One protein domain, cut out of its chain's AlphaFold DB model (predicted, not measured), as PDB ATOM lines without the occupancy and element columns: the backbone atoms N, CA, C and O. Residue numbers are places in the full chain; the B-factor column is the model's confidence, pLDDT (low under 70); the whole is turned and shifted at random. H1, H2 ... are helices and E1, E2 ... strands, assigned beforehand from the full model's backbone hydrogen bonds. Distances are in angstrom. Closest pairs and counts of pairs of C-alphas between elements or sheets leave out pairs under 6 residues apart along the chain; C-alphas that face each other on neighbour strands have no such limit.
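Overview. This is residues 88 to 242 of the 249 residues of an uncharacterized protein of Planctomycetes bacterium Pan216 (UniProt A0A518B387). A twisted sheet of six strands forms a wall, with helices H1 and H2 over one of its faces, meeting as a V where the end of H1 comes to the beginning of H2. A small pair of strands, E3 and E6, sits beside edge strand E4, and the stretch between E7 and E8 with the short helices H3 and H4 reaches away from the sheet, residues 219 to 225 sticking out. The printed part has 155 residues, with four named helices and eight named strands in the order E1 E2 H1 E3 E4 E5 E6 H2 E7 H3 H4 E8. The large sheet, mixed, runs E2 E1 E7 E8 E5 E4; the class is mixed, helices and strands. The whole is only just loose, close to compact, with a radius of gyration of the C-alphas of 18.2 A and spans of 55 by 49 by 28 A.

Along the chain. In the large sheet, E2 is residues 100 to 106, E1 88 to 94, E7 203 to 210 with 23.0 A from first to last C-alpha, E8 233 to 241 with 24.6 A, E5 160 to 167 with 21.2 A, and E4 149 to 155. E1 begins at C-alpha 88 (298.874, 369.535, 377.684), and E8 ends at C-alpha 241 (316.918, 370.965, 390.109). H1 is residues 113 to 126, 19.8 A, and H2 is 182 to 199, 25.9 A, beginning at C-alpha 182 (299.759, 362.815, 395.295). E3 is residues 129 to 131, E6 178 to 180, H3 216 to 219 and H4 227 to 230.

Arrangement. E1 is antiparallel to E7, with N 90 and O 207 at 2.9 A, and forms a hairpin with E2, with N 91 and O 104 at 2.8 A. E7 and E8 are antiparallel, with N 208 and O 235 at 2.8 A. E8 and E5 are parallel at 65 degrees, with N 163 and O 236 at 2.9 A; E5 bends by 55 degrees at residue 163. E4 and E5 form a hairpin, with N 152 and O 164 at 3.0 A. H2 is on the sheet at a height of 8.9 A, slantwise to the strands; its closest C-alphas to E7 are Ala 192 and Val 204, 5.8 A. H1 is on the same face at 9.6 A, across the strands. H1, with residues 125 to 126 alone, touches H2 at a steep tilt of 53 degrees, opposite ways; the C-alphas of Leu 126 and Ser 184 are closest, 4.4 A. E3 and E6 are antiparallel, with N 130 and O 179 at 2.9 A; the closest C-alphas of E6 and E4 are Gly 179 and Ile 152, 3.9 A. H3 and H4 are not on the sheet. In H1 and H2 every O i to N i+4 pair is within hydrogen-bond range; H3 and H4 are too short for such a pair.

Size, cuts and confidence. The C-alphas farthest apart are those of Trp 112 and Ala 143, 57.3 A. The printed part has no cut. The link from E3 to E4, residues 132 to 148, is long. Mean pLDDT of the printed part is 90.7; residues 214 to 219, 224 to 225 and 229 are under 70.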
ATOM      1  N   ARG A  88     297.575 369.480 378.350       91.88
ATOM      2  CA  ARG A  88     298.874 369.535 377.684       91.88
ATOM      3  C   ARG A  88     299.931 369.853 378.710       91.88
ATOM      4  O   ARG A  88     299.732 370.683 379.589       91.88
ATOM      5  N   PHE A  89     301.070 369.211 378.574       93.75
ATOM      6  CA  PHE A  89     302.198 369.406 379.456       93.75
ATOM      7  C   PHE A  89     303.320 370.034 378.688       93.75
ATOM      8  O   PHE A  89     303.580 369.666 377.544       93.75
ATOM      9  N   ARG A  90     303.992 370.957 379.354       96.19
ATOM     10  CA  ARG A  90     305.172 371.623 378.852       96.19
ATOM     11  C   ARG A  90     306.254 371.524 379.908       96.19
ATOM     12  O   ARG A  90     306.062 371.970 381.038       96.19
ATOM     13  N   ALA A  91     307.372 370.931 379.523       97.31
ATOM     14  CA  ALA A  91     308.578 370.875 380.325       97.31
ATOM     15  C   ALA A  91     309.603 371.831 379.719       97.31
ATOM     16  O   ALA A  91     310.067 371.603 378.599       97.31
ATOM     17  N   LYS A  92     309.940 372.898 380.445       98.12
ATOM     18  CA  LYS A  92     311.042 373.789 380.074       98.12
ATOM     19  C   LYS A  92     312.318 373.274 380.720       98.12
ATOM     20  O   LYS A  92     312.374 373.133 381.940       98.12
ATOM     21  N   LEU A  93     313.310 372.977 379.895       98.25
ATOM     22  CA  LEU A  93     314.639 372.542 380.308       98.25
ATOM     23  C   LEU A  93     315.503 373.795 380.458       98.25
ATOM     24  O   LEU A  93     315.634 374.557 379.501       98.25
ATOM     25  N   LEU A  94     316.058 374.021 381.645       98.31
ATOM     26  CA  LEU A  94     316.832 375.216 381.979       98.31
ATOM     27  C   LEU A  94     318.306 374.852 382.206       98.31
ATOM     28  O   LEU A  94     318.611 373.808 382.795       98.31
ATOM     29  N   ASP A  95     319.215 375.712 381.753       97.62
ATOM     30  CA  ASP A  95     320.640 375.633 382.085       97.62
ATOM     31  C   ASP A  95     320.932 376.153 383.505       97.62
ATOM     32  O   ASP A  95     320.029 376.528 384.257       97.62
ATOM     33  N   ALA A  96     322.209 376.133 383.899       96.88
ATOM     34  CA  ALA A  96     322.650 376.590 385.217       96.88
ATOM     35  C   ALA A  96     322.408 378.094 385.454       96.88
ATOM     36  O   ALA A  96     322.307 378.513 386.605       96.88
ATOM     37  N   ASP A  97     322.276 378.879 384.382       97.19
ATOM     38  CA  ASP A  97     321.974 380.312 384.423       97.19
ATOM     39  C   ASP A  97     320.453 380.581 384.395       97.19
ATOM     40  O   ASP A  97     320.017 381.735 384.381       97.19
ATOM     41  N   GLY A  98     319.626 379.526 384.388       96.31
ATOM     42  CA  GLY A  98     318.165 379.610 384.337       96.31
ATOM     43  C   GLY A  98     317.603 379.917 382.947       96.31
ATOM     44  O   GLY A  98     316.422 380.247 382.816       96.31
ATOM     45  N   LYS A  99     318.414 379.829 381.889       97.44
ATOM     46  CA  LYS A  99     317.973 380.060 380.512       97.44
ATOM     47  C   LYS A  99     317.415 378.773 379.909       97.44
ATOM     48  O   LYS A  99     317.984 377.694 380.048       97.44
ATOM     49  N   THR A 100     316.304 378.899 379.188       98.00
ATOM     50  CA  THR A 100     315.681 377.773 378.484       98.00
ATOM     51  C   THR A 100     316.592 377.241 377.381       98.00
ATOM     52  O   THR A 100     316.885 377.951 376.416       98.00
ATOM     53  N   ILE A 101     317.005 375.982 377.518       97.69
ATOM     54  CA  ILE A 101     317.748 375.225 376.506       97.69
ATOM     55  C   ILE A 101     316.771 374.635 375.489       97.69
ATOM     56  O   ILE A 101     316.999 374.720 374.284       97.69
ATOM     57  N   ASP A 102     315.686 374.034 375.980       97.69
ATOM     58  CA  ASP A 102     314.704 373.324 375.164       97.69
ATOM     59  C   ASP A 102     313.329 373.301 375.857       97.69
ATOM     60  O   ASP A 102     313.209 373.487 377.074       97.69
ATOM     61  N   GLU A 103     312.277 373.100 375.072       97.69
ATOM     62  CA  GLU A 103     310.895 373.056 375.537       97.69
ATOM     63  C   GLU A 103     310.178 371.854 374.923       97.69
ATOM     64  O   GLU A 103     309.893 371.800 373.725       97.69
ATOM     65  N   LEU A 104     309.828 370.894 375.773       96.06
ATOM     66  CA  LEU A 104     309.125 369.688 375.359       96.06
ATOM     67  C   LEU A 104     307.641 369.835 375.665       96.06
ATOM     68  O   LEU A 104     307.270 370.136 376.797       96.06
ATOM     69  N   THR A 105     306.789 369.565 374.677       94.81
ATOM     70  CA  THR A 105     305.334 369.534 374.859       94.81
ATOM     71  C   THR A 105     304.793 368.132 374.607       94.81
ATOM     72  O   THR A 105     305.171 367.495 373.624       94.81
ATOM     73  N   PHE A 106     303.889 367.648 375.463       91.44
ATOM     74  CA  PHE A 106     303.139 366.422 375.197       91.44
ATOM     75  C   PHE A 106     301.659 366.543 375.610       91.44
ATOM     76  O   PHE A 106     301.349 367.283 376.543       91.44
ATOM     77  N   PRO A 107     300.733 365.828 374.945       92.06
ATOM     78  CA  PRO A 107     300.966 364.891 373.841       92.06
ATOM     79  C   PRO A 107     301.487 365.574 372.568       92.06
ATOM     80  O   PRO A 107     300.991 366.623 372.171       92.06
ATOM     81  N   ASP A 108     302.507 364.983 371.942       91.56
ATOM     82  CA  ASP A 108     303.081 365.499 370.700       91.56
ATOM     83  C   ASP A 108     302.135 365.145 369.540       91.56
ATOM     84  O   ASP A 108     301.896 363.956 369.276       91.56
ATOM     85  N   PRO A 109     301.577 366.140 368.823       87.69
ATOM     86  CA  PRO A 109     300.664 365.877 367.715       87.69
ATOM     87  C   PRO A 109     301.326 365.071 366.589       87.69
ATOM     88  O   PRO A 109     300.628 364.326 365.892       87.69
ATOM     89  N   LYS A 110     302.653 365.170 366.437       92.69
ATOM     90  CA  LYS A 110     303.438 364.496 365.394       92.69
ATOM     91  C   LYS A 110     303.913 363.097 365.798       92.69
ATOM     92  O   LYS A 110     304.391 362.358 364.938       92.69
ATOM     93  N   ALA A 111     303.769 362.706 367.063       91.00
ATOM     94  CA  ALA A 111     304.161 361.376 367.515       91.00
ATOM     95  C   ALA A 111     303.285 360.272 366.894       91.00
ATOM     96  O   ALA A 111     302.096 360.456 366.614       91.00
ATOM     97  N   TRP A 112     303.867 359.078 366.731       94.94
ATOM     98  CA  TRP A 112     303.145 357.880 366.290       94.94
ATOM     99  C   TRP A 112     301.939 357.608 367.202       94.94
ATOM    100  O   TRP A 112     302.044 357.756 368.418       94.94
ATOM    101  N   GLY A 113     300.813 357.141 366.650       84.69
ATOM    102  CA  GLY A 113     299.539 356.987 367.374       84.69
ATOM    103  C   GLY A 113     299.645 356.310 368.750       84.69
ATOM    104  O   GLY A 113     299.145 356.846 369.733       84.69
ATOM    105  N   THR A 114     300.356 355.184 368.855       86.56
ATOM    106  CA  THR A 114     300.635 354.484 370.124       86.56
ATOM    107  C   THR A 114     301.459 355.309 371.119       86.56
ATOM    108  O   THR A 114     301.166 355.293 372.313       86.56
ATOM    109  N   VAL A 115     302.481 356.039 370.658       90.19
ATOM    110  CA  VAL A 115     303.296 356.919 371.516       90.19
ATOM    111  C   VAL A 115     302.449 358.092 371.995       90.19
ATOM    112  O   VAL A 115     302.386 358.350 373.194       90.19
ATOM    113  N   ARG A 116     301.715 358.730 371.079       87.62
ATOM    114  CA  ARG A 116     300.782 359.815 371.389       87.62
ATOM    115  C   ARG A 116     299.699 359.371 372.371       87.62
ATOM    116  O   ARG A 116     299.367 360.108 373.290       87.62
ATOM    117  N   HIS A 117     299.179 358.151 372.233       83.38
ATOM    118  CA  HIS A 117     298.234 357.573 373.190       83.38
ATOM    119  C   HIS A 117     298.851 357.427 374.589       83.38
ATOM    120  O   HIS A 117     298.254 357.875 375.563       83.38
ATOM    121  N   ARG A 118     300.073 356.890 374.705       88.31
ATOM    122  CA  ARG A 118     300.784 356.808 375.997       88.31
ATOM    123  C   ARG A 118     301.055 358.187 376.599       88.31
ATOM    124  O   ARG A 118     300.883 358.368 377.798       88.31
ATOM    125  N   GLN A 119     301.430 359.164 375.774       91.62
ATOM    126  CA  GLN A 119     301.607 360.549 376.213       91.62
ATOM    127  C   GLN A 119     300.295 361.164 376.712       91.62
ATOM    128  O   GLN A 119     300.311 361.866 377.714       91.62
ATOM    129  N   ARG A 120     299.156 360.865 376.071       86.94
ATOM    130  CA  ARG A 120     297.826 361.279 376.552       86.94
ATOM    131  C   ARG A 120     297.488 360.659 377.907       86.94
ATOM    132  O   ARG A 120     296.984 361.362 378.773       86.94
ATOM    133  N   LEU A 121     297.793 359.376 378.112       86.31
ATOM    134  CA  LEU A 121     297.597 358.723 379.412       86.31
ATOM    135  C   LEU A 121     298.462 359.367 380.503       86.31
ATOM    136  O   LEU A 121     297.967 359.642 381.591       86.31
ATOM    137  N   LEU A 122     299.730 359.661 380.198       90.06
ATOM    138  CA  LEU A 122     300.620 360.363 381.125       90.06
ATOM    139  C   LEU A 122     300.105 361.771 381.444       90.06
ATOM    140  O   LEU A 122     300.058 362.156 382.609       90.06
ATOM    141  N   ALA A 123     299.700 362.521 380.419       90.56
ATOM    142  CA  ALA A 123     299.144 363.855 380.584       90.56
ATOM    143  C   ALA A 123     297.888 363.827 381.465       90.56
ATOM    144  O   ALA A 123     297.764 364.608 382.402       90.56
ATOM    145  N   ARG A 124     296.993 362.863 381.244       85.50
ATOM    146  CA  ARG A 124     295.817 362.665 382.092       85.50
ATOM    147  C   ARG A 124     296.195 362.383 383.545       85.50
ATOM    148  O   ARG A 124     295.658 363.036 384.429       85.50
ATOM    149  N   ALA A 125     297.114 361.452 383.788       87.88
ATOM    150  CA  ALA A 125     297.527 361.096 385.146       87.88
ATOM    151  C   ALA A 125     298.167 362.287 385.888       87.88
ATOM    152  O   ALA A 125     297.975 362.470 387.085       87.88
ATOM    153  N   LEU A 126     298.888 363.150 385.170       90.19
ATOM    154  CA  LEU A 126     299.403 364.408 385.714       90.19
ATOM    155  C   LEU A 126     298.311 365.490 385.872       90.19
ATOM    156  O   LEU A 126     298.464 366.437 386.644       90.19
ATOM    157  N   ALA A 127     297.207 365.385 385.138       90.56
ATOM    158  CA  ALA A 127     296.065 366.288 385.237       90.56
ATOM    159  C   ALA A 127     295.111 365.948 386.393       90.56
ATOM    160  O   ALA A 127     294.148 366.676 386.609       90.56
ATOM    161  N   GLU A 128     295.367 364.865 387.128       88.06
ATOM    162  CA  GLU A 128     294.573 364.475 388.289       88.06
ATOM    163  C   GLU A 128     294.715 365.498 389.418       88.06
ATOM    164  O   GLU A 128     295.744 365.559 390.103       88.06
ATOM    165  N   ASP A 129     293.649 366.264 389.619       90.00
ATOM    166  CA  ASP A 129     293.488 367.182 390.737       90.00
ATOM    167  C   ASP A 129     292.624 366.553 391.832       90.00
ATOM    168  O   ASP A 129     291.706 365.774 391.563       90.00
ATOM    169  N   GLU A 130     292.897 366.927 393.077       91.31
ATOM    170  CA  GLU A 130     292.085 366.577 394.236       91.31
ATOM    171  C   GLU A 130     291.414 367.821 394.823       91.31
ATOM    172  O   GLU A 130     291.986 368.917 394.854       91.31
ATOM    173  N   LEU A 131     290.175 367.653 395.293       92.25
ATOM    174  CA  LEU A 131     289.484 368.701 396.031       92.25
ATOM    175  C   LEU A 131     290.096 368.812 397.428       92.25
ATOM    176  O   LEU A 131     290.042 367.873 398.224       92.25
ATOM    177  N   VAL A 132     290.629 369.987 397.744       92.62
ATOM    178  CA  VAL A 132     291.190 370.287 399.058       92.62
ATOM    179  C   VAL A 132     290.097 370.915 399.910       92.62
ATOM    180  O   VAL A 132     289.781 372.097 399.784       92.62
ATOM    181  N   VAL A 133     289.498 370.101 400.779       93.25
ATOM    182  CA  VAL A 133     288.419 370.542 401.669       93.25
ATOM    183  C   VAL A 133     289.002 371.403 402.800       93.25
ATOM    184  O   VAL A 133     289.855 370.909 403.554       93.25
ATOM    185  N   PRO A 134     288.573 372.671 402.950       94.06
ATOM    186  CA  PRO A 134     289.027 373.516 404.045       94.06
ATOM    187  C   PRO A 134     288.508 372.988 405.387       94.06
ATOM    188  O   PRO A 134     287.402 372.465 405.486       94.06
ATOM    189  N   THR A 135     289.301 373.137 406.448       92.94
ATOM    190  CA  THR A 135     288.866 372.766 407.802       92.94
ATOM    191  C   THR A 135     287.860 373.785 408.350       92.94
ATOM    192  O   THR A 135     288.077 374.998 408.251       92.94
ATOM    193  N   GLU A 136     286.786 373.293 408.974       89.75
ATOM    194  CA  GLU A 136     285.794 374.085 409.714       89.75
ATOM    195  C   GLU A 136     286.396 374.608 411.032       89.75
ATOM    196  O   GLU A 136     286.149 374.079 412.109       89.75
ATOM    197  N   GLY A 137     287.266 375.615 410.962       88.62
ATOM    198  CA  GLY A 137     287.853 376.243 412.150       88.62
ATOM    199  C   GLY A 137     289.341 376.542 412.027       88.62
ATOM    200  O   GLY A 137     290.036 376.045 411.140       88.62
ATOM    201  N   GLU A 138     289.823 377.430 412.893       86.75
ATOM    202  CA  GLU A 138     291.253 377.680 413.037       86.75
ATOM    203  C   GLU A 138     291.864 376.551 413.870       86.75
ATOM    204  O   GLU A 138     291.510 376.340 415.029       86.75
ATOM    205  N   MET A 139     292.752 375.777 413.251       86.81
ATOM    206  CA  MET A 139     293.456 374.703 413.935       86.81
ATOM    207  C   MET A 139     294.664 375.295 414.655       86.81
ATOM    208  O   MET A 139     295.660 375.631 414.015       86.81
ATOM    209  N   VAL A 140     294.585 375.400 415.981       88.88
ATOM    210  CA  VAL A 140     295.735 375.764 416.814       88.88
ATOM    211  C   VAL A 140     296.563 374.494 417.037       88.88
ATOM    212  O   VAL A 140     296.081 373.577 417.709       88.88
ATOM    213  N   PRO A 141     297.774 374.375 416.460       92.25
ATOM    214  CA  PRO A 141     298.613 373.208 416.703       92.25
ATOM    215  C   PRO A 141     299.008 373.157 418.183       92.25
ATOM    216  O   PRO A 141     299.168 374.194 418.831       92.25
ATOM    217  N   ALA A 142     299.211 371.953 418.724       93.81
ATOM    218  CA  ALA A 142     299.782 371.823 420.061       93.81
ATOM    219  C   ALA A 142     301.179 372.472 420.116       93.81
ATOM    220  O   ALA A 142     301.853 372.622 419.091       93.81
ATOM    221  N   ALA A 143     301.643 372.832 421.315       94.94
ATOM    222  CA  ALA A 143     302.981 373.392 421.491       94.94
ATOM    223  C   ALA A 143     304.040 372.492 420.822       94.94
ATOM    224  O   ALA A 143     304.066 371.281 421.039       94.94
ATOM    225  N   ASN A 144     304.907 373.097 420.003       94.44
ATOM    226  CA  ASN A 144     305.943 372.437 419.196       94.44
ATOM    227  C   ASN A 144     305.454 371.548 418.035       94.44
ATOM    228  O   ASN A 144     306.280 370.908 417.383       94.44
ATOM    229  N   GLN A 145     304.156 371.519 417.718       96.00
ATOM    230  CA  GLN A 145     303.667 370.868 416.501       96.00
ATOM    231  C   GLN A 145     303.617 371.851 415.328       96.00
ATOM    232  O   GLN A 145     303.208 373.004 415.459       96.00
ATOM    233  N   ARG A 146     304.037 371.384 414.147       94.38
ATOM    234  CA  ARG A 146     303.864 372.124 412.891       94.38
ATOM    235  C   ARG A 146     302.473 371.834 412.344       94.38
ATOM    236  O   ARG A 146     302.044 370.684 412.345       94.38
ATOM    237  N   VAL A 147     301.797 372.865 411.845       94.69
ATOM    238  CA  VAL A 147     300.515 372.678 411.160       94.69
ATOM    239  C   VAL A 147     300.737 371.871 409.884       94.69
ATOM    240  O   VAL A 147     301.680 372.140 409.134       94.69
ATOM    241  N   GLU A 148     299.861 370.899 409.641       95.38
ATOM    242  CA  GLU A 148     299.818 370.153 408.387       95.38
ATOM    243  C   GLU A 148     299.736 371.128 407.203       95.38
ATOM    244  O   GLU A 148     298.943 372.077 407.206       95.38
ATOM    245  N   ARG A 149     300.584 370.910 406.196       96.75
ATOM    246  CA  ARG A 149     300.577 371.681 404.953       96.75
ATOM    247  C   ARG A 149     299.965 370.828 403.861       96.75
ATOM    248  O   ARG A 149     300.340 369.671 403.707       96.75
ATOM    249  N   VAL A 150     299.076 371.431 403.091       97.19
ATOM    250  CA  VAL A 150     298.444 370.823 401.921       97.19
ATOM    251  C   VAL A 150     298.911 371.554 400.668       97.19
ATOM    252  O   VAL A 150     299.250 372.740 400.723       97.19
ATOM    253  N   LEU A 151     298.988 370.838 399.550       97.88
ATOM    254  CA  LEU A 151     299.338 371.421 398.261       97.88
ATOM    255  C   LEU A 151     298.065 371.945 397.605       97.88
ATOM    256  O   LEU A 151     297.092 371.211 397.476       97.88
ATOM    257  N   ILE A 152     298.075 373.207 397.193       97.56
ATOM    258  CA  ILE A 152     296.971 373.813 396.447       97.56
ATOM    259  C   ILE A 152     297.499 374.466 395.175       97.56
ATOM    260  O   ILE A 152     298.642 374.936 395.138       97.56
ATOM    261  N   TRP A 153     296.654 374.543 394.153       96.75
ATOM    262  CA  TRP A 153     296.885 375.399 393.000       96.75
ATOM    263  C   TRP A 153     296.592 376.846 393.389       96.75
ATOM    264  O   TRP A 153     295.436 377.257 393.507       96.75
ATOM    265  N   GLN A 154     297.641 377.641 393.614       96.38
ATOM    266  CA  GLN A 154     297.468 379.072 393.822       96.38
ATOM    267  C   GLN A 154     297.394 379.763 392.459       96.38
ATOM    268  O   GLN A 154     298.422 380.023 391.837       96.38
ATOM    269  N   MET A 155     296.174 380.064 392.015       93.12
ATOM    270  CA  MET A 155     295.932 380.854 390.806       93.12
ATOM    271  C   MET A 155     296.315 382.322 391.045       93.12
ATOM    272  O   MET A 155     295.896 382.927 392.035       93.12
ATOM    273  N   GLY A 156     297.134 382.868 390.152       91.31
ATOM    274  CA  GLY A 156     297.478 384.282 390.032       91.31
ATOM    275  C   GLY A 156     296.699 384.959 388.900       91.31
ATOM    276  O   GLY A 156     295.612 384.521 388.523       91.31
ATOM    277  N   GLU A 157     297.253 386.041 388.355       88.75
ATOM    278  CA  GLU A 157     296.647 386.762 387.232       88.75
ATOM    279  C   GLU A 157     296.667 385.929 385.936       88.75
ATOM    280  O   GLU A 157     297.623 385.206 385.648       88.75
ATOM    281  N   GLY A 158     295.603 386.037 385.133       85.00
ATOM    282  CA  GLY A 158     295.548 385.458 383.784       85.00
ATOM    283  C   GLY A 158     295.494 383.928 383.725       85.00
ATOM    284  O   GLY A 158     296.146 383.342 382.866       85.00
ATOM    285  N   GLN A 159     294.763 383.279 384.640       86.19
ATOM    286  CA  GLN A 159     294.606 381.812 384.703       86.19
ATOM    287  C   GLN A 159     295.931 381.042 384.837       86.19
ATOM    288  O   GLN A 159     296.018 379.854 384.514       86.19
ATOM    289  N   ARG A 160     296.975 381.712 385.337       91.75
ATOM    290  CA  ARG A 160     298.275 381.105 385.621       91.75
ATOM    291  C   ARG A 160     298.397 380.819 387.101       91.75
ATOM    292  O   ARG A 160     298.185 381.715 387.909       91.75
ATOM    293  N   GLY A 161     298.752 379.597 387.465       93.69
ATOM    294  CA  GLY A 161     298.932 379.195 388.852       93.69
ATOM    295  C   GLY A 161     300.228 378.441 389.089       93.69
ATOM    296  O   GLY A 161     300.901 377.998 388.160       93.69
ATOM    297  N   ALA A 162     300.569 378.272 390.357       96.81
ATOM    298  CA  ALA A 162     301.663 377.411 390.778       96.81
ATOM    299  C   ALA A 162     301.231 376.569 391.975       96.81
ATOM    300  O   ALA A 162     300.373 376.982 392.767       96.81
ATOM    301  N   VAL A 163     301.828 375.387 392.112       97.31
ATOM    302  CA  VAL A 163     301.654 374.588 393.321       97.31
ATOM    303  C   VAL A 163     302.239 375.346 394.508       97.31
ATOM    304  O   VAL A 163     303.364 375.850 394.466       97.31
ATOM    305  N   LYS A 164     301.477 375.424 395.595       97.50
ATOM    306  CA  LYS A 164     301.960 375.998 396.845       97.50
ATOM    307  C   LYS A 164     301.565 375.128 398.019       97.50
ATOM    308  O   LYS A 164     300.403 374.773 398.185       97.50
ATOM    309  N   ALA A 165     302.539 374.849 398.877       97.38
ATOM    310  CA  ALA A 165     302.284 374.249 400.174       97.38
ATOM    311  C   ALA A 165     301.737 375.319 401.125       97.38
ATOM    312  O   ALA A 165     302.478 376.214 401.542       97.38
ATOM    313  N   VAL A 166     300.468 375.216 401.502       96.75
ATOM    314  CA  VAL A 166     299.786 376.157 402.398       96.75
ATOM    315  C   VAL A 166     299.363 375.417 403.673       96.75
ATOM    316  O   VAL A 166     298.962 374.256 403.588       96.75
ATOM    317  N   PRO A 167     299.480 376.018 404.872       96.44
ATOM    318  CA  PRO A 167     298.909 375.434 406.084       96.44
ATOM    319  C   PRO A 167     297.420 375.123 405.898       96.44
ATOM    320  O   PRO A 167     296.677 375.962 405.398       96.44
ATOM    321  N   ARG A 168     296.966 373.943 406.327       96.06
ATOM    322  CA  ARG A 168     295.603 373.450 406.055       96.06
ATOM    323  C   ARG A 168     294.484 374.385 406.532       96.06
ATOM    324  O   ARG A 168     293.460 374.508 405.872       96.06
ATOM    325  N   HIS A 169     294.692 375.088 407.643       94.81
ATOM    326  CA  HIS A 169     293.729 376.060 408.174       94.81
ATOM    327  C   HIS A 169     293.647 377.369 407.364       94.81
ATOM    328  O   HIS A 169     292.706 378.129 407.561       94.81
ATOM    329  N   LEU A 170     294.605 377.628 406.461       95.69
ATOM    330  CA  LEU A 170     294.639 378.794 405.567       95.69
ATOM    331  C   LEU A 170     294.132 378.476 404.151       95.69
ATOM    332  O   LEU A 170     294.275 379.302 403.248       95.69
ATOM    333  N   VAL A 171     293.568 377.285 403.927       96.50
ATOM    334  CA  VAL A 171     292.896 376.967 402.661       96.50
ATOM    335  C   VAL A 171     291.680 377.897 402.502       96.50
ATOM    336  O   VAL A 171     290.894 378.010 403.448       96.50
ATOM    337  N   PRO A 172     291.510 378.567 401.344       95.50
ATOM    338  CA  PRO A 172     290.366 379.444 401.092       95.50
ATOM    339  C   PRO A 172     289.029 378.736 401.331       95.50
ATOM    340  O   PRO A 172     288.839 377.594 400.915       95.50
ATOM    341  N   ARG A 173     288.104 379.418 402.013       94.44
ATOM    342  CA  ARG A 173     286.775 378.883 402.375       94.44
ATOM    343  C   ARG A 173     285.653 379.408 401.489       94.44
ATOM    344  O   ARG A 173     284.577 378.828 401.443       94.44
ATOM    345  N   ASP A 174     285.906 380.518 400.819       94.06
ATOM    346  CA  ASP A 174     284.987 381.239 399.947       94.06
ATOM    347  C   ASP A 174     284.864 380.609 398.554       94.06
ATOM    348  O   ASP A 174     284.008 381.010 397.768       94.06
ATOM    349  N   ARG A 175     285.706 379.616 398.238       90.06
ATOM    350  CA  ARG A 175     285.725 378.947 396.936       90.06
ATOM    351  C   ARG A 175     286.238 377.507 397.020       90.06
ATOM    352  O   ARG A 175     287.075 377.210 397.878       90.06
ATOM    353  N   PRO A 176     285.813 376.626 396.097       88.12
ATOM    354  CA  PRO A 176     286.447 375.327 395.916       88.12
ATOM    355  C   PRO A 176     287.942 375.506 395.640       88.12
ATOM    356  O   PRO A 176     288.330 376.288 394.771       88.12
ATOM    357  N   THR A 177     288.778 374.788 396.385       93.19
ATOM    358  CA  THR A 177     290.229 374.804 396.192       93.19
ATOM    359  C   THR A 177     290.669 373.447 395.669       93.19
ATOM    360  O   THR A 177     290.376 372.418 396.274       93.19
ATOM    361  N   LEU A 178     291.368 373.447 394.539       94.25
ATOM    362  CA  LEU A 178     291.962 372.251 393.951       94.25
ATOM    363  C   LEU A 178     293.461 372.218 394.250       94.25
ATOM    364  O   LEU A 178     294.106 373.265 394.368       94.25
ATOM    365  N   GLY A 179     294.016 371.019 394.348       94.69
ATOM    366  CA  GLY A 179     295.451 370.778 394.428       94.69
ATOM    367  C   GLY A 179     295.860 369.626 393.518       94.69
ATOM    368  O   GLY A 179     294.998 368.857 393.089       94.69
ATOM    369  N   PRO A 180     297.158 369.488 393.200       96.06
ATOM    370  CA  PRO A 180     297.631 368.293 392.521       96.06
ATOM    371  C   PRO A 180     297.415 367.082 393.422       96.06
ATOM    372  O   PRO A 180     297.769 367.111 394.603       96.06
ATOM    373  N   SER A 181     296.917 365.990 392.852       94.62
ATOM    374  CA  SER A 181     296.916 364.707 393.552       94.62
ATOM    375  C   SER A 181     298.343 364.262 393.901       94.62
ATOM    376  O   SER A 181     299.335 364.611 393.244       94.62
ATOM    377  N   ARG A 182     298.464 363.411 394.924       93.81
ATOM    378  CA  ARG A 182     299.759 362.815 395.295       93.81
ATOM    379  C   ARG A 182     300.394 362.027 394.141       93.81
ATOM    380  O   ARG A 182     301.614 362.081 393.977       93.81
ATOM    381  N   SER A 183     299.594 361.300 393.356       92.75
ATOM    382  CA  SER A 183     300.046 360.579 392.156       92.75
ATOM    383  C   SER A 183     300.620 361.546 391.126       92.75
ATOM    384  O   SER A 183     301.745 361.334 390.664       92.75
ATOM    385  N   SER A 184     299.904 362.635 390.835       94.06
ATOM    386  CA  SER A 184     300.351 363.669 389.902       94.06
ATOM    387  C   SER A 184     301.690 364.292 390.320       94.06
ATOM    388  O   SER A 184     302.619 364.340 389.512       94.06
ATOM    389  N   MET A 185     301.864 364.650 391.600       96.62
ATOM    390  CA  MET A 185     303.146 365.175 392.103       96.62
ATOM    391  C   MET A 185     304.303 364.187 391.917       96.62
ATOM    392  O   MET A 185     305.380 364.564 391.452       96.62
ATOM    393  N   ILE A 186     304.095 362.909 392.253       95.88
ATOM    394  CA  ILE A 186     305.126 361.872 392.099       95.88
ATOM    395  C   ILE A 186     305.498 361.699 390.624       95.88
ATOM    396  O   ILE A 186     306.686 361.609 390.296       95.88
ATOM    397  N   LEU A 187     304.501 361.670 389.736       95.25
ATOM    398  CA  LEU A 187     304.707 361.558 388.295       95.25
ATOM    399  C   LEU A 187     305.465 362.769 387.745       95.25
ATOM    400  O   LEU A 187     306.442 362.572 387.021       95.25
ATOM    401  N   ALA A 188     305.086 363.989 388.137       95.88
ATOM    402  CA  ALA A 188     305.755 365.217 387.719       95.88
ATOM    403  C   ALA A 188     307.230 365.191 388.139       95.88
ATOM    404  O   ALA A 188     308.120 365.286 387.294       95.88
ATOM    405  N   SER A 189     307.516 364.932 389.418       96.06
ATOM    406  CA  SER A 189     308.897 364.857 389.914       96.06
ATOM    407  C   SER A 189     309.697 363.699 389.304       96.06
ATOM    408  O   SER A 189     310.916 363.796 389.152       96.06
ATOM    409  N   SER A 190     309.061 362.567 388.991       96.06
ATOM    410  CA  SER A 190     309.724 361.442 388.314       96.06
ATOM    411  C   SER A 190     310.075 361.791 386.867       96.06
ATOM    412  O   SER A 190     311.179 361.487 386.408       96.06
ATOM    413  N   TYR A 191     309.160 362.456 386.163       95.88
ATOM    414  CA  TYR A 191     309.362 362.896 384.790       95.88
ATOM    415  C   TYR A 191     310.430 363.991 384.699       95.88
ATOM    416  O   TYR A 191     311.345 363.866 383.889       95.88
ATOM    417  N   ALA A 192     310.410 364.981 385.600       96.69
ATOM    418  CA  ALA A 192     311.446 366.012 385.688       96.69
ATOM    419  C   ALA A 192     312.841 365.388 385.843       96.69
ATOM    420  O   ALA A 192     313.752 365.679 385.072       96.69
ATOM    421  N   ARG A 193     312.993 364.436 386.775       96.25
ATOM    422  CA  ARG A 193     314.253 363.701 386.982       96.25
ATOM    423  C   ARG A 193     314.681 362.882 385.766       96.25
ATOM    424  O   ARG A 193     315.876 362.739 385.520       96.25
ATOM    425  N   HIS A 194     313.736 362.306 385.028       95.94
ATOM    426  CA  HIS A 194     314.050 361.619 383.778       95.94
ATOM    427  C   HIS A 194     314.598 362.593 382.728       95.94
ATOM    428  O   HIS A 194     315.635 362.300 382.137       95.94
ATOM    429  N   LEU A 195     313.952 363.750 382.558       96.06
ATOM    430  CA  LEU A 195     314.375 364.771 381.603       96.06
ATOM    431  C   LEU A 195     315.742 365.366 381.948       96.06
ATOM    432  O   LEU A 195     316.597 365.432 381.071       96.06
ATOM    433  N   LEU A 196     315.985 365.697 383.219       96.38
ATOM    434  CA  LEU A 196     317.288 366.179 383.696       96.38
ATOM    435  C   LEU A 196     318.422 365.218 383.300       96.38
ATOM    436  O   LEU A 196     319.426 365.640 382.738       96.38
ATOM    437  N   ARG A 197     318.229 363.906 383.508       95.19
ATOM    438  CA  ARG A 197     319.229 362.884 383.146       95.19
ATOM    439  C   ARG A 197     319.435 362.717 381.643       95.19
ATOM    440  O   ARG A 197     320.488 362.235 381.242       95.19
ATOM    441  N   HIS A 198     318.419 362.998 380.831       97.19
ATOM    442  CA  HIS A 198     318.473 362.746 379.392       97.19
ATOM    443  C   HIS A 198     318.959 363.959 378.591       97.19
ATOM    444  O   HIS A 198     319.576 363.778 377.547       97.19
ATOM    445  N   HIS A 199     318.700 365.172 379.086       96.12
ATOM    446  CA  HIS A 199     318.982 366.426 378.382       96.12
ATOM    447  C   HIS A 199     320.143 367.232 378.980       96.12
ATOM    448  O   HIS A 199     320.416 368.318 378.484       96.12
ATOM    449  N   ASP A 200     320.805 366.727 380.030       94.38
ATOM    450  CA  ASP A 200     321.889 367.427 380.745       94.38
ATOM    451  C   ASP A 200     321.489 368.849 381.199       94.38
ATOM    452  O   ASP A 200     322.273 369.793 381.190       94.38
ATOM    453  N   ALA A 201     320.212 369.013 381.558       97.25
ATOM    454  CA  ALA A 201     319.664 370.274 382.042       97.25
ATOM    455  C   ALA A 201     319.952 370.444 383.543       97.25
ATOM    456  O   ALA A 201     319.963 369.468 384.297       97.25
ATOM    457  N   ALA A 202     320.131 371.687 383.996       97.31
ATOM    458  CA  ALA A 202     320.348 371.990 385.412       97.31
ATOM    459  C   ALA A 202     319.031 372.015 386.202       97.31
ATOM    460  O   ALA A 202     318.995 371.614 387.371       97.31
ATOM    461  N   ALA A 203     317.948 372.460 385.563       97.94
ATOM    462  CA  ALA A 203     316.610 372.463 386.138       97.94
ATOM    463  C   ALA A 203     315.533 372.151 385.092       97.94
ATOM    464  O   ALA A 203     315.740 372.304 383.887       97.94
ATOM    465  N   VAL A 204     314.373 371.697 385.562       98.12
ATOM    466  CA  VAL A 204     313.177 371.503 384.735       98.12
ATOM    467  C   VAL A 204     311.975 372.132 385.414       98.12
ATOM    468  O   VAL A 204     311.650 371.779 386.547       98.12
ATOM    469  N   GLU A 205     311.280 373.009 384.694       97.81
ATOM    470  CA  GLU A 205     309.967 373.526 385.080       97.81
ATOM    471  C   GLU A 205     308.887 372.720 384.350       97.81
ATOM    472  O   GLU A 205     308.828 372.719 383.117       97.81
ATOM    473  N   ILE A 206     308.018 372.040 385.101       97.19
ATOM    474  CA  ILE A 206     306.859 371.346 384.526       97.19
ATOM    475  C   ILE A 206     305.620 372.207 384.715       97.19
ATOM    476  O   ILE A 206     305.249 372.554 385.836       97.19
ATOM    477  N   SER A 207     304.938 372.479 383.608       96.94
ATOM    478  CA  SER A 207     303.651 373.161 383.583       96.94
ATOM    479  C   SER A 207     302.603 372.320 382.863       96.94
ATOM    480  O   SER A 207     302.908 371.564 381.938       96.94
ATOM    481  N   ARG A 208     301.360 372.442 383.318       94.50
ATOM    482  CA  ARG A 208     300.171 371.843 382.725       94.50
ATOM    483  C   ARG A 208     299.265 372.952 382.251       94.50
ATOM    484  O   ARG A 208     298.867 373.792 383.049       94.50
ATOM    485  N   THR A 209     298.875 372.895 380.995       93.69
ATOM    486  CA  THR A 209     297.774 373.673 380.455       93.69
ATOM    487  C   THR A 209     296.554 372.768 380.354       93.69
ATOM    488  O   THR A 209     296.612 371.725 379.711       93.69
ATOM    489  N   SER A 210     295.461 373.132 381.010       88.75
ATOM    490  CA  SER A 210     294.209 372.379 381.006       88.75
ATOM    491  C   SER A 210     293.039 373.309 380.739       88.75
ATOM    492  O   SER A 210     292.953 374.397 381.312       88.75
ATOM    493  N   ARG A 211     292.106 372.848 379.910       83.44
ATOM    494  CA  ARG A 211     290.821 373.513 379.723       83.44
ATOM    495  C   ARG A 211     289.788 372.872 380.647       83.44
ATOM    496  O   ARG A 211     289.666 371.642 380.615       83.44
ATOM    497  N   PRO A 212     289.059 373.649 381.466       73.00
ATOM    498  CA  PRO A 212     287.966 373.090 382.246       73.00
ATOM    499  C   PRO A 212     286.944 372.448 381.305       73.00
ATOM    500  O   PRO A 212     286.644 372.974 380.233       73.00
ATOM    501  N   SER A 213     286.415 371.287 381.695       70.62
ATOM    502  CA  SER A 213     285.285 370.715 380.972       70.62
ATOM    503  C   SER A 213     284.106 371.656 381.142       70.62
ATOM    504  O   SER A 213     283.687 371.918 382.268       70.62
ATOM    505  N   ILE A 214     283.573 372.153 380.033       67.88
ATOM    506  CA  ILE A 214     282.373 372.981 380.046       67.88
ATOM    507  C   ILE A 214     281.191 372.027 380.214       67.88
ATOM    508  O   ILE A 214     281.004 371.158 379.355       67.88
ATOM    509  N   PRO A 215     280.419 372.126 381.310       64.88
ATOM    510  CA  PRO A 215     279.191 371.359 381.439       64.88
ATOM    511  C   PRO A 215     278.278 371.695 380.251       64.88
ATOM    512  O   PRO A 215     278.147 372.881 379.935       64.88
ATOM    513  N   PRO A 216     277.657 370.707 379.583       62.16
ATOM    514  CA  PRO A 216     276.755 370.960 378.462       62.16
ATOM    515  C   PRO A 216     275.703 372.042 378.742       62.16
ATOM    516  O   PRO A 216     275.383 372.812 377.846       62.16
ATOM    517  N   ASP A 217     275.231 372.168 379.981       64.31
ATOM    518  CA  ASP A 217     274.243 373.148 380.454       64.31
ATOM    519  C   ASP A 217     274.659 374.572 380.129       64.31
ATOM    520  O   ASP A 217     273.827 375.384 379.740       64.31
ATOM    521  N   VAL A 218     275.956 374.872 380.248       67.19
ATOM    522  CA  VAL A 218     276.511 376.203 379.981       67.19
ATOM    523  C   VAL A 218     276.313 376.595 378.515       67.19
ATOM    524  O   VAL A 218     276.202 377.779 378.217       67.19
ATOM    525  N   LEU A 219     276.213 375.619 377.604       65.81
ATOM    526  CA  LEU A 219     275.916 375.857 376.188       65.81
ATOM    527  C   LEU A 219     274.430 376.155 375.933       65.81
ATOM    528  O   LEU A 219     274.102 376.676 374.869       65.81
ATOM    529  N   PHE A 220     273.544 375.809 376.872       74.94
ATOM    530  CA  PHE A 220     272.090 375.966 376.755       74.94
ATOM    531  C   PHE A 220     271.513 377.063 377.661       74.94
ATOM    532  O   PHE A 220     270.305 377.293 377.633       74.94
ATOM    533  N   LEU A 221     272.338 377.736 378.468       75.94
ATOM    534  CA  LEU A 221     271.906 378.900 379.238       75.94
ATOM    535  C   LEU A 221     271.652 380.084 378.295       75.94
ATOM    536  O   LEU A 221     272.504 380.433 377.480       75.94
ATOM    537  N   ASP A 222     270.495 380.731 378.442       76.50
ATOM    538  CA  ASP A 222     270.169 381.962 377.722       76.50
ATOM    539  C   ASP A 222     271.113 383.096 378.169       76.50
ATOM    540  O   ASP A 222     270.942 383.711 379.223       76.50
ATOM    541  N   GLY A 223     272.150 383.355 377.373       77.12
ATOM    542  CA  GLY A 223     273.158 384.385 377.616       77.12
ATOM    543  C   GLY A 223     274.428 384.123 376.808       77.12
ATOM    544  O   GLY A 223     274.686 383.001 376.390       77.12
ATOM    545  N   VAL A 224     275.237 385.158 376.562       67.56
ATOM    546  CA  VAL A 224     276.578 384.954 375.993       67.56
ATOM    547  C   VAL A 224     277.421 384.289 377.084       67.56
ATOM    548  O   VAL A 224     277.610 384.914 378.135       67.56
ATOM    549  N   PRO A 225     277.897 383.042 376.906       68.81
ATOM    550  CA  PRO A 225     278.759 382.424 377.899       68.81
ATOM    551  C   PRO A 225     280.000 383.304 378.058       68.81
ATOM    552  O   PRO A 225     280.561 383.780 377.071       68.81
ATOM    553  N   GLN A 226     280.389 383.584 379.304       71.50
ATOM    554  CA  GLN A 226     281.544 384.440 379.569       71.50
ATOM    555  C   GLN A 226     282.764 383.833 378.869       71.50
ATOM    556  O   GLN A 226     283.090 382.676 379.126       71.50
ATOM    557  N   GLU A 227     283.432 384.593 377.996       73.88
ATOM    558  CA  GLU A 227     284.593 384.115 377.221       73.88
ATOM    559  C   GLU A 227     285.665 383.483 378.129       73.88
ATOM    560  O   GLU A 227     286.253 382.463 377.784       73.88
ATOM    561  N   ALA A 228     285.798 383.996 379.358       70.75
ATOM    562  CA  ALA A 228     286.689 383.477 380.392       70.75
ATOM    563  C   ALA A 228     286.434 382.008 380.798       70.75
ATOM    564  O   ALA A 228     287.324 381.364 381.348       70.75
ATOM    565  N   ALA A 229     285.243 381.452 380.544       68.75
ATOM    566  CA  ALA A 229     284.939 380.042 380.806       68.75
ATOM    567  C   ALA A 229     285.636 379.086 379.817       68.75
ATOM    568  O   ALA A 229     285.725 377.886 380.079       68.75
ATOM    569  N   PHE A 230     286.127 379.614 378.691       74.44
ATOM    570  CA  PHE A 230     286.816 378.858 377.646       74.44
ATOM    571  C   PHE A 230     288.338 379.022 377.698       74.44
ATOM    572  O   PHE A 230     289.039 378.359 376.928       74.44
ATOM    573  N   ASP A 231     288.843 379.881 378.587       84.44
ATOM    574  CA  ASP A 231     290.269 380.151 378.702       84.44
ATOM    575  C   ASP A 231     291.019 378.938 379.253       84.44
ATOM    576  O   ASP A 231     290.598 378.252 380.191       84.44
ATOM    577  N   ASP A 232     292.182 378.685 378.662       88.62
ATOM    578  CA  ASP A 232     293.068 377.632 379.117       88.62
ATOM    579  C   ASP A 232     293.728 378.056 380.441       88.62
ATOM    580  O   ASP A 232     294.377 379.099 380.540       88.62
ATOM    581  N   SER A 233     293.615 377.210 381.462       89.88
ATOM    582  CA  SER A 233     294.337 377.385 382.723       89.88
ATOM    583  C   SER A 233     295.729 376.780 382.615       89.88
ATOM    584  O   SER A 233     295.874 375.666 382.119       89.88
ATOM    585  N   THR A 234     296.765 377.488 383.063       94.88
ATOM    586  CA  THR A 234     298.134 376.955 383.109       94.88
ATOM    587  C   THR A 234     298.634 376.917 384.542       94.88
ATOM    588  O   THR A 234     298.735 377.954 385.185       94.88
ATOM    589  N   VAL A 235     298.981 375.739 385.049       96.00
ATOM    590  CA  VAL A 235     299.523 375.557 386.400       96.00
ATOM    591  C   VAL A 235     300.925 374.958 386.354       96.00
ATOM    592  O   VAL A 235     301.188 374.041 385.581       96.00
ATOM    593  N   THR A 236     301.832 375.468 387.182       97.12
ATOM    594  CA  THR A 236     303.222 374.999 387.282       97.12
ATOM    595  C   THR A 236     303.418 374.138 388.536       97.12
ATOM    596  O   THR A 236     303.037 374.535 389.639       97.12
ATOM    597  N   PHE A 237     304.053 372.971 388.386       96.69
ATOM    598  CA  PHE A 237     304.418 372.050 389.482       96.69
ATOM    599  C   PHE A 237     305.656 372.499 390.274       96.69
ATOM    600  O   PHE A 237     306.038 371.860 391.251       96.69
ATOM    601  N   GLY A 238     306.273 373.599 389.854       95.00
ATOM    602  CA  GLY A 238     307.532 374.117 390.369       95.00
ATOM    603  C   GLY A 238     308.717 373.698 389.505       95.00
ATOM    604  O   GLY A 238     308.587 372.929 388.547       95.00
ATOM    605  N   GLU A 239     309.877 374.233 389.860       96.25
ATOM    606  CA  GLU A 239     311.161 373.862 389.277       96.25
ATOM    607  C   GLU A 239     311.754 372.684 390.054       96.25
ATOM    608  O   GLU A 239     311.665 372.613 391.280       96.25
ATOM    609  N   THR A 240     312.329 371.723 389.336       95.94
ATOM    610  CA  THR A 240     313.107 370.621 389.914       95.94
ATOM    611  C   THR A 240     314.551 370.764 389.464       95.94
ATOM    612  O   THR A 240     314.805 370.779 388.259       95.94
ATOM    613  N   HIS A 241     315.492 370.822 390.405       96.19
ATOM    614  CA  HIS A 241     316.918 370.965 390.109       96.19
ATOM    615  C   HIS A 241     317.640 369.611 390.111       96.19
ATOM    616  O   HIS A 241     317.250 368.676 390.817       96.19
ATOM    617  N   ALA A 242     318.735 369.498 389.354       91.62
ATOM    618  CA  ALA A 242     319.542 368.276 389.278       91.62
ATOM    619  C   ALA A 242     320.119 367.823 390.639       91.62
ATOM    620  O   ALA A 242     320.325 366.627 390.852       91.62
TER     621      ALA A 242